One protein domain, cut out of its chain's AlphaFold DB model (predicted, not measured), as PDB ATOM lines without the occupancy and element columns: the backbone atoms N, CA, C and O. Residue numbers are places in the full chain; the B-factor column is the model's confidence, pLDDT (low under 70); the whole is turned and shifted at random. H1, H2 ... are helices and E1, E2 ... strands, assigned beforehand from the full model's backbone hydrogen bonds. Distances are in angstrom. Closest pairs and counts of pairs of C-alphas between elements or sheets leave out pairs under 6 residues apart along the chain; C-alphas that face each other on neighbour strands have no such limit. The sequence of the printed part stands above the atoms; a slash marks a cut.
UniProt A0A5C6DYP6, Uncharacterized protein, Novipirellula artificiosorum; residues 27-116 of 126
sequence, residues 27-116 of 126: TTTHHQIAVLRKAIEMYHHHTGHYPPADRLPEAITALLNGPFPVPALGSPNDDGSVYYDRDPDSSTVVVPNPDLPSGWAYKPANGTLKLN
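This is residues 27 to 116 of the 126 residues of an uncharacterized protein of Novipirellula artificiosorum (UniProt A0A5C6DYP6). One long helix, H1, runs along a small three-stranded sheet, over its edge strand E3, and a short helix, H2, stands crosswise to H1. Two long stretches with no named element, residues 62 to 81 and 85 to 103, loop away from the middle, where E2 and E3 lie. The 90 printed residues include, in chain order, H1, H2, E1, E2 and E3; the sheet is mixed, in the order E1, E2, E3. The class is mixed, helices and strands, with under half of the residues in named elements. The whole is compact, with a radius of gyration of the C-alphas of 12.0 A, and spans 34 by 30 by 21 A.

H1, residues 27 to 47, begins at C-alpha 27 (-48.438, 38.893, 52.595) and is 30.3 A long. H2 is residues 56 to 61, 8.3 A. E1 is residues 82 to 84, 6.3 A; E2 is residues 104 to 107, 10.3 A; E3 is residues 112 to 115, 10.7 A, ending at C-alpha 115 (-43.658, 37.665, 40.042).

E1 and E2 are parallel, with N 83 and O 104 2.8 A apart, within hydrogen-bond range. E2 and E3 form an antiparallel hairpin, with N 105 and O 114 at 2.8 A. H1 is on the sheet, at a height of 9.5 A over a local plane fitted to just 6 C-alphas. It is over E3 and runs along the strands, at 23 degrees to E3 on the local plane; their closest C-alphas, Arg 37 and Leu 113, are 6.7 A apart. H1, with residues 39 to 43 alone, touches H2, about perpendicular at 89 degrees; the closest C-alphas, Ala 39 and Ile 60, are 6.0 A apart. H2 only grazes the sheet, with residues 56 to 57. In H1 and H2 every O i to N i+4 pair is within hydrogen-bond range.

The C-alphas farthest apart, Gly 48 and Pro 76, are 34.0 A apart. The printed part has no cut. The links H2 to E1 and E1 to E2 are long. Residues 74 to 78 have pLDDT under 70.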
ATOM      1  N   THR A  27     -48.938  39.881  51.635       83.69
ATOM      2  CA  THR A  27     -48.438  38.893  52.595       83.69
ATOM      3  C   THR A  27     -48.593  37.479  52.041       83.69
ATOM      4  O   THR A  27     -47.660  36.686  52.128       83.69
ATOM      5  N   THR A  28     -49.736  37.190  51.412       85.44
ATOM      6  CA  THR A  28     -49.993  35.902  50.759       85.44
ATOM      7  C   THR A  28     -48.988  35.635  49.643       85.44
ATOM      8  O   THR A  28     -48.367  34.576  49.631       85.44
ATOM      9  N   THR A  29     -48.756  36.595  48.745       86.62
ATOM     10  CA  THR A  29     -47.817  36.413  47.633       86.62
ATOM     11  C   THR A  29     -46.369  36.258  48.100       86.62
ATOM     12  O   THR A  29     -45.667  35.384  47.605       86.62
ATOM     13  N   HIS A  30     -45.917  37.030  49.094       87.94
ATOM     14  CA  HIS A  30     -44.595  36.824  49.700       87.94
ATOM     15  C   HIS A  30     -44.444  35.420  50.284       87.94
ATOM     16  O   HIS A  30     -43.423  34.766  50.082       87.94
ATOM     17  N   HIS A  31     -45.467  34.954  51.002       88.62
ATOM     18  CA  HIS A  31     -45.464  33.611  51.559       88.62
ATOM     19  C   HIS A  31     -45.385  32.550  50.452       88.62
ATOM     20  O   HIS A  31     -44.568  31.638  50.541       88.62
ATOM     21  N   GLN A  32     -46.160  32.707  49.375       88.75
ATOM     22  CA  GLN A  32     -46.116  31.815  48.212       88.75
ATOM     23  C   GLN A  32     -44.730  31.788  47.553       88.75
ATOM     24  O   GLN A  32     -44.216  30.704  47.294       88.75
ATOM     25  N   ILE A  33     -44.090  32.946  47.345       89.56
ATOM     26  CA  ILE A  33     -42.720  33.025  46.807       89.56
ATOM     27  C   ILE A  33     -41.743  32.265  47.708       89.56
ATOM     28  O   ILE A  33     -40.921  31.502  47.207       89.56
ATOM     29  N   ALA A  34     -41.841  32.432  49.029       91.00
ATOM     30  CA  ALA A  34     -40.975  31.731  49.975       91.00
ATOM     31  C   ALA A  34     -41.173  30.205  49.921       91.00
ATOM     32  O   ALA A  34     -40.196  29.458  49.920       91.00
ATOM     33  N   VAL A  35     -42.424  29.740  49.835       90.69
ATOM     34  CA  VAL A  35     -42.753  28.313  49.697       90.69
ATOM     35  C   VAL A  35     -42.208  27.747  48.384       90.69
ATOM     36  O   VAL A  35     -41.565  26.699  48.398       90.69
ATOM     37  N   LEU A  36     -42.414  28.445  47.265       91.25
ATOM     38  CA  LEU A  36     -41.935  28.015  45.951       91.25
ATOM     39  C   LEU A  36     -40.405  27.990  45.874       91.25
ATOM     40  O   LEU A  36     -39.845  26.991  45.432       91.25
ATOM     41  N   ARG A  37     -39.719  29.044  46.341       92.19
ATOM     42  CA  ARG A  37     -38.245  29.092  46.388       92.19
ATOM     43  C   ARG A  37     -37.690  27.939  47.216       92.19
ATOM     44  O   ARG A  37     -36.827  27.213  46.738       92.19
ATOM     45  N   LYS A  38     -38.266  27.689  48.394       92.25
ATOM     46  CA  LYS A  38     -37.879  26.547  49.229       92.25
ATOM     47  C   LYS A  38     -38.097  25.208  48.520       92.25
ATOM     48  O   LYS A  38     -37.250  24.327  48.618       92.25
ATOM     49  N   ALA A  39     -39.209  25.032  47.808       91.38
ATOM     50  CA  ALA A  39     -39.473  23.802  47.063       91.38
ATOM     51  C   ALA A  39     -38.480  23.601  45.902       91.38
ATOM     52  O   ALA A  39     -38.009  22.487  45.690       91.38
ATOM     53  N   ILE A  40     -38.107  24.674  45.197       92.44
ATOM     54  CA  ILE A  40     -37.072  24.659  44.149       92.44
ATOM     55  C   ILE A  40     -35.708  24.286  44.736       92.44
ATOM     56  O   ILE A  40     -35.023  23.420  44.194       92.44
ATOM     57  N   GLU A  41     -35.332  24.891  45.863       92.75
ATOM     58  CA  GLU A  41     -34.099  24.564  46.583       92.75
ATOM     59  C   GLU A  41     -34.093  23.097  47.024       92.75
ATOM     60  O   GLU A  41     -33.123  22.380  46.789       92.75
ATOM     61  N   MET A  42     -35.196  22.609  47.599       91.81
ATOM     62  CA  MET A  42     -35.340  21.203  47.979       91.81
ATOM     63  C   MET A  42     -35.224  20.258  46.776       91.81
ATOM     64  O   MET A  42     -34.559  19.227  46.879       91.81
ATOM     65  N   TYR A  43     -35.819  20.606  45.630       91.69
ATOM     66  CA  TYR A  43     -35.688  19.829  44.395       91.69
ATOM     67  C   TYR A  43     -34.232  19.764  43.921       91.69
ATOM     68  O   TYR A  43     -33.733  18.685  43.592       91.69
ATOM     69  N   HIS A  44     -33.534  20.902  43.938       92.31
ATOM     70  CA  HIS A  44     -32.118  20.979  43.594       92.31
ATOM     71  C   HIS A  44     -31.262  20.138  44.548       92.31
ATOM     72  O   HIS A  44     -30.408  19.377  44.100       92.31
ATOM     73  N   HIS A  45     -31.538  20.184  45.852       92.62
ATOM     74  CA  HIS A  45     -30.854  19.340  46.834       92.62
ATOM     75  C   HIS A  45     -31.083  17.840  46.610       92.62
ATOM     76  O   HIS A  45     -30.193  17.046  46.910       92.62
ATOM     77  N   HIS A  46     -32.248  17.440  46.096       90.00
ATOM     78  CA  HIS A  46     -32.571  16.031  45.873       90.00
ATOM     79  C   HIS A  46     -32.023  15.482  44.548       90.00
ATOM     80  O   HIS A  46     -31.579  14.337  44.493       90.00
ATOM     81  N   THR A  47     -32.048  16.283  43.482       90.81
ATOM     82  CA  THR A  47     -31.719  15.840  42.111       90.81
ATOM     83  C   THR A  47     -30.371  16.354  41.595       90.81
ATOM     84  O   THR A  47     -29.903  15.923  40.539       90.81
ATOM     85  N   GLY A  48     -29.745  17.287  42.317       91.00
ATOM     86  CA  GLY A  48     -28.502  17.956  41.931       91.00
ATOM     87  C   GLY A  48     -28.659  19.021  40.841       91.00
ATOM     88  O   GLY A  48     -27.661  19.609  40.439       91.00
ATOM     89  N   HIS A  49     -29.879  19.268  40.350       90.44
ATOM     90  CA  HIS A  49     -30.158  20.224  39.277       90.44
ATOM     91  C   HIS A  49     -31.450  20.992  39.557       90.44
ATOM     92  O   HIS A  49     -32.362  20.490  40.211       90.44
ATOM     93  N   TYR A  50     -31.550  22.219  39.051       91.69
ATOM     94  CA  TYR A  50     -32.792  22.983  39.141       91.69
ATOM     95  C   TYR A  50     -33.873  22.395  38.220       91.69
ATOM     96  O   TYR A  50     -33.543  21.781  37.199       91.69
ATOM     97  N   PRO A  51     -35.169  22.581  38.544       92.12
ATOM     98  CA  PRO A  51     -36.258  22.183  37.663       92.12
ATOM     99  C   PRO A  51     -36.063  22.724  36.237       92.12
ATOM    100  O   PRO A  51     -35.811  23.928  36.082       92.12
ATOM    101  N   PRO A  52     -36.178  21.876  35.198       91.00
ATOM    102  CA  PRO A  52     -36.006  22.322  33.823       91.00
ATOM    103  C   PRO A  52     -37.146  23.253  33.395       91.00
ATOM    104  O   PRO A  52     -38.215  23.295  34.014       91.00
ATOM    105  N   ALA A  53     -36.911  24.002  32.312       89.00
ATOM    106  CA  ALA A  53     -37.944  24.838  31.709       89.00
ATOM    107  C   ALA A  53     -39.206  24.015  31.403       89.00
ATOM    108  O   ALA A  53     -39.127  22.821  31.114       89.00
ATOM    109  N   ASP A  54     -40.368  24.657  31.492       89.00
ATOM    110  CA  ASP A  54     -41.689  24.080  31.210       89.00
ATOM    111  C   ASP A  54     -42.137  22.943  32.155       89.00
ATOM    112  O   ASP A  54     -43.259  22.456  32.048       89.00
ATOM    113  N   ARG A  55     -41.306  22.554  33.134       88.69
ATOM    114  CA  ARG A  55     -41.579  21.459  34.081       88.69
ATOM    115  C   ARG A  55     -41.608  21.901  35.539       88.69
ATOM    116  O   ARG A  55     -41.760  21.048  36.408       88.69
ATOM    117  N   LEU A  56     -41.477  23.199  35.834       89.62
ATOM    118  CA  LEU A  56     -41.421  23.687  37.217       89.62
ATOM    119  C   LEU A  56     -42.618  23.199  38.052       89.62
ATOM    120  O   LEU A  56     -42.364  22.604  39.101       89.62
ATOM    121  N   PRO A  57     -43.891  23.375  37.627       89.25
ATOM    122  CA  PRO A  57     -45.024  22.933  38.432       89.25
ATOM    123  C   PRO A  57     -44.983  21.432  38.701       89.25
ATOM    124  O   PRO A  57     -45.129  21.017  39.843       89.25
ATOM    125  N   GLU A  58     -44.715  20.614  37.686       89.56
ATOM    126  CA  GLU A  58     -44.668  19.153  37.808       89.56
ATOM    127  C   GLU A  58     -43.531  18.684  38.725       89.56
ATOM    128  O   GLU A  58     -43.738  17.827  39.581       89.56
ATOM    129  N   ALA A  59     -42.348  19.288  38.585       87.75
ATOM    130  CA  ALA A  59     -41.144  18.935  39.327       87.75
ATOM    131  C   ALA A  59     -41.287  19.180  40.835       87.75
ATOM    132  O   ALA A  59     -40.794  18.389  41.638       87.75
ATOM    133  N   ILE A  60     -41.968  20.263  41.229       88.12
ATOM    134  CA  ILE A  60     -42.085  20.646  42.642       88.12
ATOM    135  C   ILE A  60     -43.456  20.346  43.251       88.12
ATOM    136  O   ILE A  60     -43.590  20.458  44.464       88.12
ATOM    137  N   THR A  61     -44.464  19.926  42.474       87.00
ATOM    138  CA  THR A  61     -45.812  19.606  42.998       87.00
ATOM    139  C   THR A  61     -45.759  18.585  44.134       87.00
ATOM    140  O   THR A  61     -46.445  18.755  45.134       87.00
ATOM    141  N   ALA A  62     -44.892  17.572  44.038       85.50
ATOM    142  CA  ALA A  62     -44.714  16.579  45.102       85.50
ATOM    143  C   ALA A  62     -44.075  17.149  46.389       85.50
ATOM    144  O   ALA A  62     -44.163  16.531  47.447       85.50
ATOM    145  N   LEU A  63     -43.424  18.313  46.303       85.31
ATOM    146  CA  LEU A  63     -42.798  19.022  47.423       85.31
ATOM    147  C   LEU A  63     -43.722  20.091  48.028       85.31
ATOM    148  O   LEU A  63     -43.409  20.660  49.076       85.31
ATOM    149  N   LEU A  64     -44.847  20.383  47.372       86.81
ATOM    150  CA  LEU A  64     -45.842  21.339  47.834       86.81
ATOM    151  C   LEU A  64     -46.929  20.623  48.641       86.81
ATOM    152  O   LEU A  64     -47.445  19.581  48.253       86.81
ATOM    153  N   ASN A  65     -47.347  21.235  49.748       80.56
ATOM    154  CA  ASN A  65     -48.493  20.773  50.538       80.56
ATOM    155  C   ASN A  65     -49.820  21.276  49.936       80.56
ATOM    156  O   ASN A  65     -50.628  21.890  50.631       80.56
ATOM    157  N   GLY A  66     -50.017  21.094  48.629       81.88
ATOM    158  CA  GLY A  66     -51.197  21.586  47.919       81.88
ATOM    159  C   GLY A  66     -50.971  21.807  46.422       81.88
ATOM    160  O   GLY A  66     -49.901  21.485  45.905       81.88
ATOM    161  N   PRO A  67     -51.977  22.357  45.714       84.50
ATOM    162  CA  PRO A  67     -51.835  22.704  44.305       84.50
ATOM    163  C   PRO A  67     -50.752  23.769  44.112       84.50
ATOM    164  O   PRO A  67     -50.430  24.529  45.031       84.50
ATOM    165  N   PHE A  68     -50.227  23.853  42.889       85.75
ATOM    166  CA  PHE A  68     -49.282  24.902  42.535       85.75
ATOM    167  C   PHE A  68     -49.915  26.284  42.797       85.75
ATOM    168  O   PHE A  68     -51.019  26.555  42.313       85.75
ATOM    169  N   PRO A  69     -49.276  27.143  43.607       85.19
ATOM    170  CA  PRO A  69     -49.884  28.380  44.066       85.19
ATOM    171  C   PRO A  69     -50.070  29.380  42.924       85.19
ATOM    172  O   PRO A  69     -49.169  29.628  42.123       85.19
ATOM    173  N   VAL A  70     -51.234  30.020  42.917       86.94
ATOM    174  CA  VAL A  70     -51.557  31.151  42.044       86.94
ATOM    175  C   VAL A  70     -51.188  32.456  42.761       86.94
ATOM    176  O   VAL A  70     -51.600  32.634  43.916       86.94
ATOM    177  N   PRO A  71     -50.437  33.378  42.134       82.25
ATOM    178  CA  PRO A  71     -50.077  34.634  42.768       82.25
ATOM    179  C   PRO A  71     -51.306  35.532  42.918       82.25
ATOM    180  O   PRO A  71     -51.942  35.910  41.941       82.25
ATOM    181  N   ALA A  72     -51.594  35.950  44.152       76.81
ATOM    182  CA  ALA A  72     -52.701  36.873  44.449       76.81
ATOM    183  C   ALA A  72     -52.472  38.325  43.963       76.81
ATOM    184  O   ALA A  72     -53.362  39.178  44.076       76.81
ATOM    185  N   LEU A  73     -51.261  38.636  43.494       76.56
ATOM    186  CA  LEU A  73     -50.840  39.943  42.998       76.56
ATOM    187  C   LEU A  73     -50.203  39.804  41.626       76.56
ATOM    188  O   LEU A  73     -49.486  38.843  41.381       76.56
ATOM    189  N   GLY A  74     -50.401  40.807  40.773       65.38
ATOM    190  CA  GLY A  74     -49.646  40.931  39.529       65.38
ATOM    191  C   GLY A  74     -50.086  40.006  38.398       65.38
ATOM    192  O   GLY A  74     -49.840  40.340  37.248       65.38
ATOM    193  N   SER A  75     -50.780  38.905  38.697       63.97
ATOM    194  CA  SER A  75     -51.359  38.052  37.665       63.97
ATOM    195  C   SER A  75     -52.571  38.746  37.038       63.97
ATOM    196  O   SER A  75     -53.522  39.055  37.766       63.97
ATOM    197  N   PRO A  76     -52.579  39.002  35.717       58.62
ATOM    198  CA  PRO A  76     -53.718  39.631  35.057       58.62
ATOM    199  C   PRO A  76     -54.999  38.781  35.127       58.62
ATOM    200  O   PRO A  76     -56.074  39.333  34.919       58.62
ATOM    201  N   ASN A  77     -54.910  37.481  35.455       57.28
ATOM    202  CA  ASN A  77     -56.035  36.540  35.358       57.28
ATOM    203  C   ASN A  77     -56.135  35.504  36.498       57.28
ATOM    204  O   ASN A  77     -56.729  34.452  36.280       57.28
ATOM    205  N   ASP A  78     -55.518  35.731  37.666       64.94
ATOM    206  CA  ASP A  78     -55.336  34.655  38.666       64.94
ATOM    207  C   ASP A  78     -54.711  33.394  38.017       64.94
ATOM    208  O   ASP A  78     -55.037  32.249  38.329       64.94
ATOM    209  N   ASP A  79     -53.805  33.617  37.061       75.88
ATOM    210  CA  ASP A  79     -53.080  32.566  36.369       75.88
ATOM    211  C   ASP A  79     -51.850  32.162  37.188       75.88
ATOM    212  O   ASP A  79     -51.015  33.000  37.549       75.88
ATOM    213  N   GLY A  80     -51.765  30.868  37.497       78.25
ATOM    214  CA  GLY A  80     -50.632  30.232  38.164       78.25
ATOM    215  C   GLY A  80     -49.550  29.762  37.195       78.25
ATOM    216  O   GLY A  80     -48.597  29.119  37.635       78.25
ATOM    217  N   SER A  81     -49.684  30.035  35.893       87.75
ATOM    218  CA  SER A  81     -48.670  29.664  34.912       87.75
ATOM    219  C   SER A  81     -47.342  30.393  35.142       87.75
ATOM    220  O   SER A  81     -47.252  31.433  35.808       87.75
ATOM    221  N   VAL A  82     -46.285  29.792  34.603       90.50
ATOM    222  CA  VAL A  82     -44.898  30.182  34.840       90.50
ATOM    223  C   VAL A  82     -44.282  30.568  33.505       90.50
ATOM    224  O   VAL A  82     -44.198  29.747  32.593       90.50
ATOM    225  N   TYR A  83     -43.829  31.809  33.405       92.12
ATOM    226  CA  TYR A  83     -42.923  32.252  32.365       92.12
ATOM    227  C   TYR A  83     -41.510  31.751  32.671       92.12
ATOM    228  O   TYR A  83     -41.040  31.846  33.806       92.12
ATOM    229  N   TYR A  84     -40.827  31.241  31.650       92.62
ATOM    230  CA  TYR A  84     -39.470  30.721  31.764       92.62
ATOM    231  C   TYR A  84     -38.480  31.674  31.099       92.62
ATOM    232  O   TYR A  84     -38.465  31.811  29.874       92.62
ATOM    233  N   ASP A  85     -37.619  32.282  31.909       92.31
ATOM    234  CA  ASP A  85     -36.429  32.979  31.440       92.31
ATOM    235  C   ASP A  85     -35.387  31.929  31.036       92.31
ATOM    236  O   ASP A  85     -34.798  31.249  31.880       92.31
ATOM    237  N   ARG A  86     -35.225  31.737  29.723       92.75
ATOM    238  CA  ARG A  86     -34.335  30.723  29.137       92.75
ATOM    239  C   ARG A  86     -32.900  31.217  28.940       92.75
ATOM    240  O   ARG A  86     -32.109  30.505  28.324       92.75
ATOM    241  N   ASP A  87     -32.563  32.407  29.429       92.00
ATOM    242  CA  ASP A  87     -31.183  32.878  29.436       92.00
ATOM    243  C   ASP A  87     -30.294  31.906  30.248       92.00
ATOM    244  O   ASP A  87     -30.602  31.617  31.410       92.00
ATOM    245  N   PRO A  88     -29.212  31.359  29.659       90.56
ATOM    246  CA  PRO A  88     -28.324  30.424  30.344       90.56
ATOM    247  C   PRO A  88     -27.424  31.084  31.401       90.56
ATOM    248  O   PRO A  88     -26.759  30.364  32.147       90.56
ATOM    249  N   ASP A  89     -27.364  32.418  31.480       92.31
ATOM    250  CA  ASP A  89     -26.544  33.112  32.470       92.31
ATOM    251  C   ASP A  89     -27.071  32.891  33.898       92.31
ATOM    252  O   ASP A  89     -28.102  33.421  34.315       92.31
ATOM    253  N   SER A  90     -26.333  32.100  34.676       90.62
ATOM    254  CA  SER A  90     -26.660  31.801  36.076       90.62
ATOM    255  C   SER A  90     -26.383  32.964  37.040       90.62
ATOM    256  O   SER A  90     -26.877  32.938  38.170       90.62
ATOM    257  N   SER A  91     -25.637  33.992  36.617       91.12
ATOM    258  CA  SER A  91     -25.273  35.144  37.453       91.12
ATOM    259  C   SER A  91     -26.356  36.226  37.514       91.12
ATOM    260  O   SER A  91     -26.351  37.064  38.418       91.12
ATOM    261  N   THR A  92     -27.316  36.193  36.590       91.12
ATOM    262  CA  THR A  92     -28.405  37.168  36.509       91.12
ATOM    263  C   THR A  92     -29.689  36.615  37.117       91.12
ATOM    264  O   THR A  92     -30.038  35.443  36.979       91.12
ATOM    265  N   VAL A  93     -30.426  37.473  37.822       90.56
ATOM    266  CA  VAL A  93     -31.758  37.121  38.333       90.56
ATOM    267  C   VAL A  93     -32.744  36.957  37.180       90.56
ATOM    268  O   VAL A  93     -32.585  37.589  36.140       90.56
ATOM    269  N   VAL A  94     -33.798  36.170  37.400       92.25
ATOM    270  CA  VAL A  94     -34.913  36.058  36.457       92.25
ATOM    271  C   VAL A  94     -35.455  37.429  36.038       92.25
ATOM    272  O   VAL A  94     -35.707  38.301  36.885       92.25
ATOM    273  N   VAL A  95     -35.646  37.596  34.728       91.25
ATOM    274  CA  VAL A  95     -36.265  38.775  34.116       91.25
ATOM    275  C   VAL A  95     -37.750  38.492  33.850       91.25
ATOM    276  O   VAL A  95     -38.062  37.594  33.073       91.25
ATOM    277  N   PRO A  96     -38.689  39.219  34.484       89.56
ATOM    278  CA  PRO A  96     -40.114  39.115  34.173       89.56
ATOM    279  C   PRO A  96     -40.437  39.510  32.727       89.56
ATOM    280  O   PRO A  96     -39.837  40.435  32.184       89.56
ATOM    281  N   ASN A  97     -41.448  38.869  32.145       88.19
ATOM    282  CA  ASN A  97     -42.047  39.231  30.867       88.19
ATOM    283  C   ASN A  97     -43.555  39.524  31.044       88.19
ATOM    284  O   ASN A  97     -44.385  38.617  30.905       88.19
ATOM    285  N   PRO A  98     -43.926  40.782  31.348       82.25
ATOM    286  CA  PRO A  98     -45.314  41.165  31.610       82.25
ATOM    287  C   PRO A  98     -46.228  41.102  30.379       82.25
ATOM    288  O   PRO A  98     -47.443  41.212  30.535       82.25
ATOM    289  N   ASP A  99     -45.679  40.928  29.173       84.38
ATOM    290  CA  ASP A  99     -46.474  40.780  27.947       84.38
ATOM    291  C   ASP A  99     -47.126  39.390  27.847       84.38
ATOM    292  O   ASP A  99     -48.041  39.175  27.051       84.38
ATOM    293  N   LEU A 100     -46.670  38.434  28.664       82.56
ATOM    294  CA  LEU A 100     -47.242  37.096  28.762       82.56
ATOM    295  C   LEU A 100     -48.179  36.997  29.974       82.56
ATOM    296  O   LEU A 100     -47.846  37.501  31.045       82.56
ATOM    297  N   PRO A 101     -49.321  36.288  29.860       79.12
ATOM    298  CA  PRO A 101     -50.339  36.231  30.913       79.12
ATOM    299  C   PRO A 101     -49.943  35.402  32.148       79.12
ATOM    300  O   PRO A 101     -50.787  35.161  33.005       79.12
ATOM    301  N   SER A 102     -48.683  34.981  32.260       86.12
ATOM    302  CA  SER A 102     -48.182  34.182  33.376       86.12
ATOM    303  C   SER A 102     -48.113  34.968  34.676       86.12
ATOM    304  O   SER A 102     -47.810  36.157  34.668       86.12
ATOM    305  N   GLY A 103     -48.352  34.295  35.805       87.75
ATOM    306  CA  GLY A 103     -48.260  34.900  37.135       87.75
ATOM    307  C   GLY A 103     -46.845  34.890  37.718       87.75
ATOM    308  O   GLY A 103     -46.466  35.795  38.466       87.75
ATOM    309  N   TRP A 104     -46.042  33.890  37.357       90.38
ATOM    310  CA  TRP A 104     -44.684  33.701  37.867       90.38
ATOM    311  C   TRP A 104     -43.648  33.803  36.758       90.38
ATOM    312  O   TRP A 104     -43.920  33.436  35.623       90.38
ATOM    313  N   ALA A 105     -42.449  34.256  37.098       91.88
ATOM    314  CA  ALA A 105     -41.277  34.223  36.238       91.88
ATOM    315  C   ALA A 105     -40.209  33.362  36.916       91.88
ATOM    316  O   ALA A 105     -39.853  33.620  38.067       91.88
ATOM    317  N   TYR A 106     -39.697  32.354  36.216       94.25
ATOM    318  CA  TYR A 106     -38.704  31.408  36.715       94.25
ATOM    319  C   TYR A 106     -37.507  31.296  35.771       94.25
ATOM    320  O   TYR A 106     -37.681  31.229  34.556       94.25
ATOM    321  N   LYS A 107     -36.298  31.207  36.331       95.19
ATOM    322  CA  LYS A 107     -35.059  30.978  35.582       95.19
ATOM    323  C   LYS A 107     -34.458  29.608  35.920       95.19
ATOM    324  O   LYS A 107     -33.926  29.435  37.018       95.19
ATOM    325  N   PRO A 108     -34.462  28.640  34.985       92.88
ATOM    326  CA  PRO A 108     -33.882  27.315  35.210       92.88
ATOM    327  C   PRO A 108     -32.369  27.321  35.459       92.88
ATOM    328  O   PRO A 108     -31.867  26.428  36.132       92.88
ATOM    329  N   ALA A 109     -31.636  28.315  34.940       92.69
ATOM    330  CA  ALA A 109     -30.175  28.375  35.052       92.69
ATOM    331  C   ALA A 109     -29.673  28.507  36.502       92.69
ATOM    332  O   ALA A 109     -28.574  28.057  36.816       92.69
ATOM    333  N   ASN A 110     -30.463  29.120  37.389       91.50
ATOM    334  CA  ASN A 110     -30.082  29.356  38.785       91.50
ATOM    335  C   ASN A 110     -31.214  29.161  39.802       91.50
ATOM    336  O   ASN A 110     -31.017  29.417  40.987       91.50
ATOM    337  N   GLY A 111     -32.401  28.747  39.360       90.25
ATOM    338  CA  GLY A 111     -33.539  28.498  40.237       90.25
ATOM    339  C   GLY A 111     -34.254  29.757  40.735       90.25
ATOM    340  O   GLY A 111     -35.143  29.654  41.582       90.25
ATOM    341  N   THR A 112     -33.892  30.951  40.251       92.88
ATOM    342  CA  THR A 112     -34.529  32.190  40.719       92.88
ATOM    343  C   THR A 112     -35.979  32.284  40.249       92.88
ATOM    344  O   THR A 112     -36.322  31.936  39.119       92.88
ATOM    345  N   LEU A 113     -36.845  32.767  41.141       91.94
ATOM    346  CA  LEU A 113     -38.283  32.896  40.918       91.94
ATOM    347  C   LEU A 113     -38.767  34.267  41.391       91.94
ATOM    348  O   LEU A 113     -38.419  34.685  42.500       91.94
ATOM    349  N   LYS A 114     -39.602  34.925  40.586       90.88
ATOM    350  CA  LYS A 114     -40.252  36.211  40.879       90.88
ATOM    351  C   LYS A 114     -41.690  36.245  40.367       90.88
ATOM    352  O   LYS A 114     -42.146  35.333  39.682       90.88
ATOM    353  N   LEU A 115     -42.395  37.323  40.691       89.62
ATOM    354  CA  LEU A 115     -43.658  37.665  40.042       89.62
ATOM    355  C   LEU A 115     -43.424  38.128  38.607       89.62
ATOM    356  O   LEU A 115     -42.505  38.907  38.342       89.62
ATOM    357  N   ASN A 116     -44.294  37.695  37.702       88.81
ATOM    358  CA  ASN A 116     -44.260  38.128  36.316       88.81
ATOM    359  C   ASN A 116     -45.036  39.442  36.132       88.81
ATOM    360  O   ASN A 116     -46.181  39.454  35.697       88.81
TER     361      ASN A 116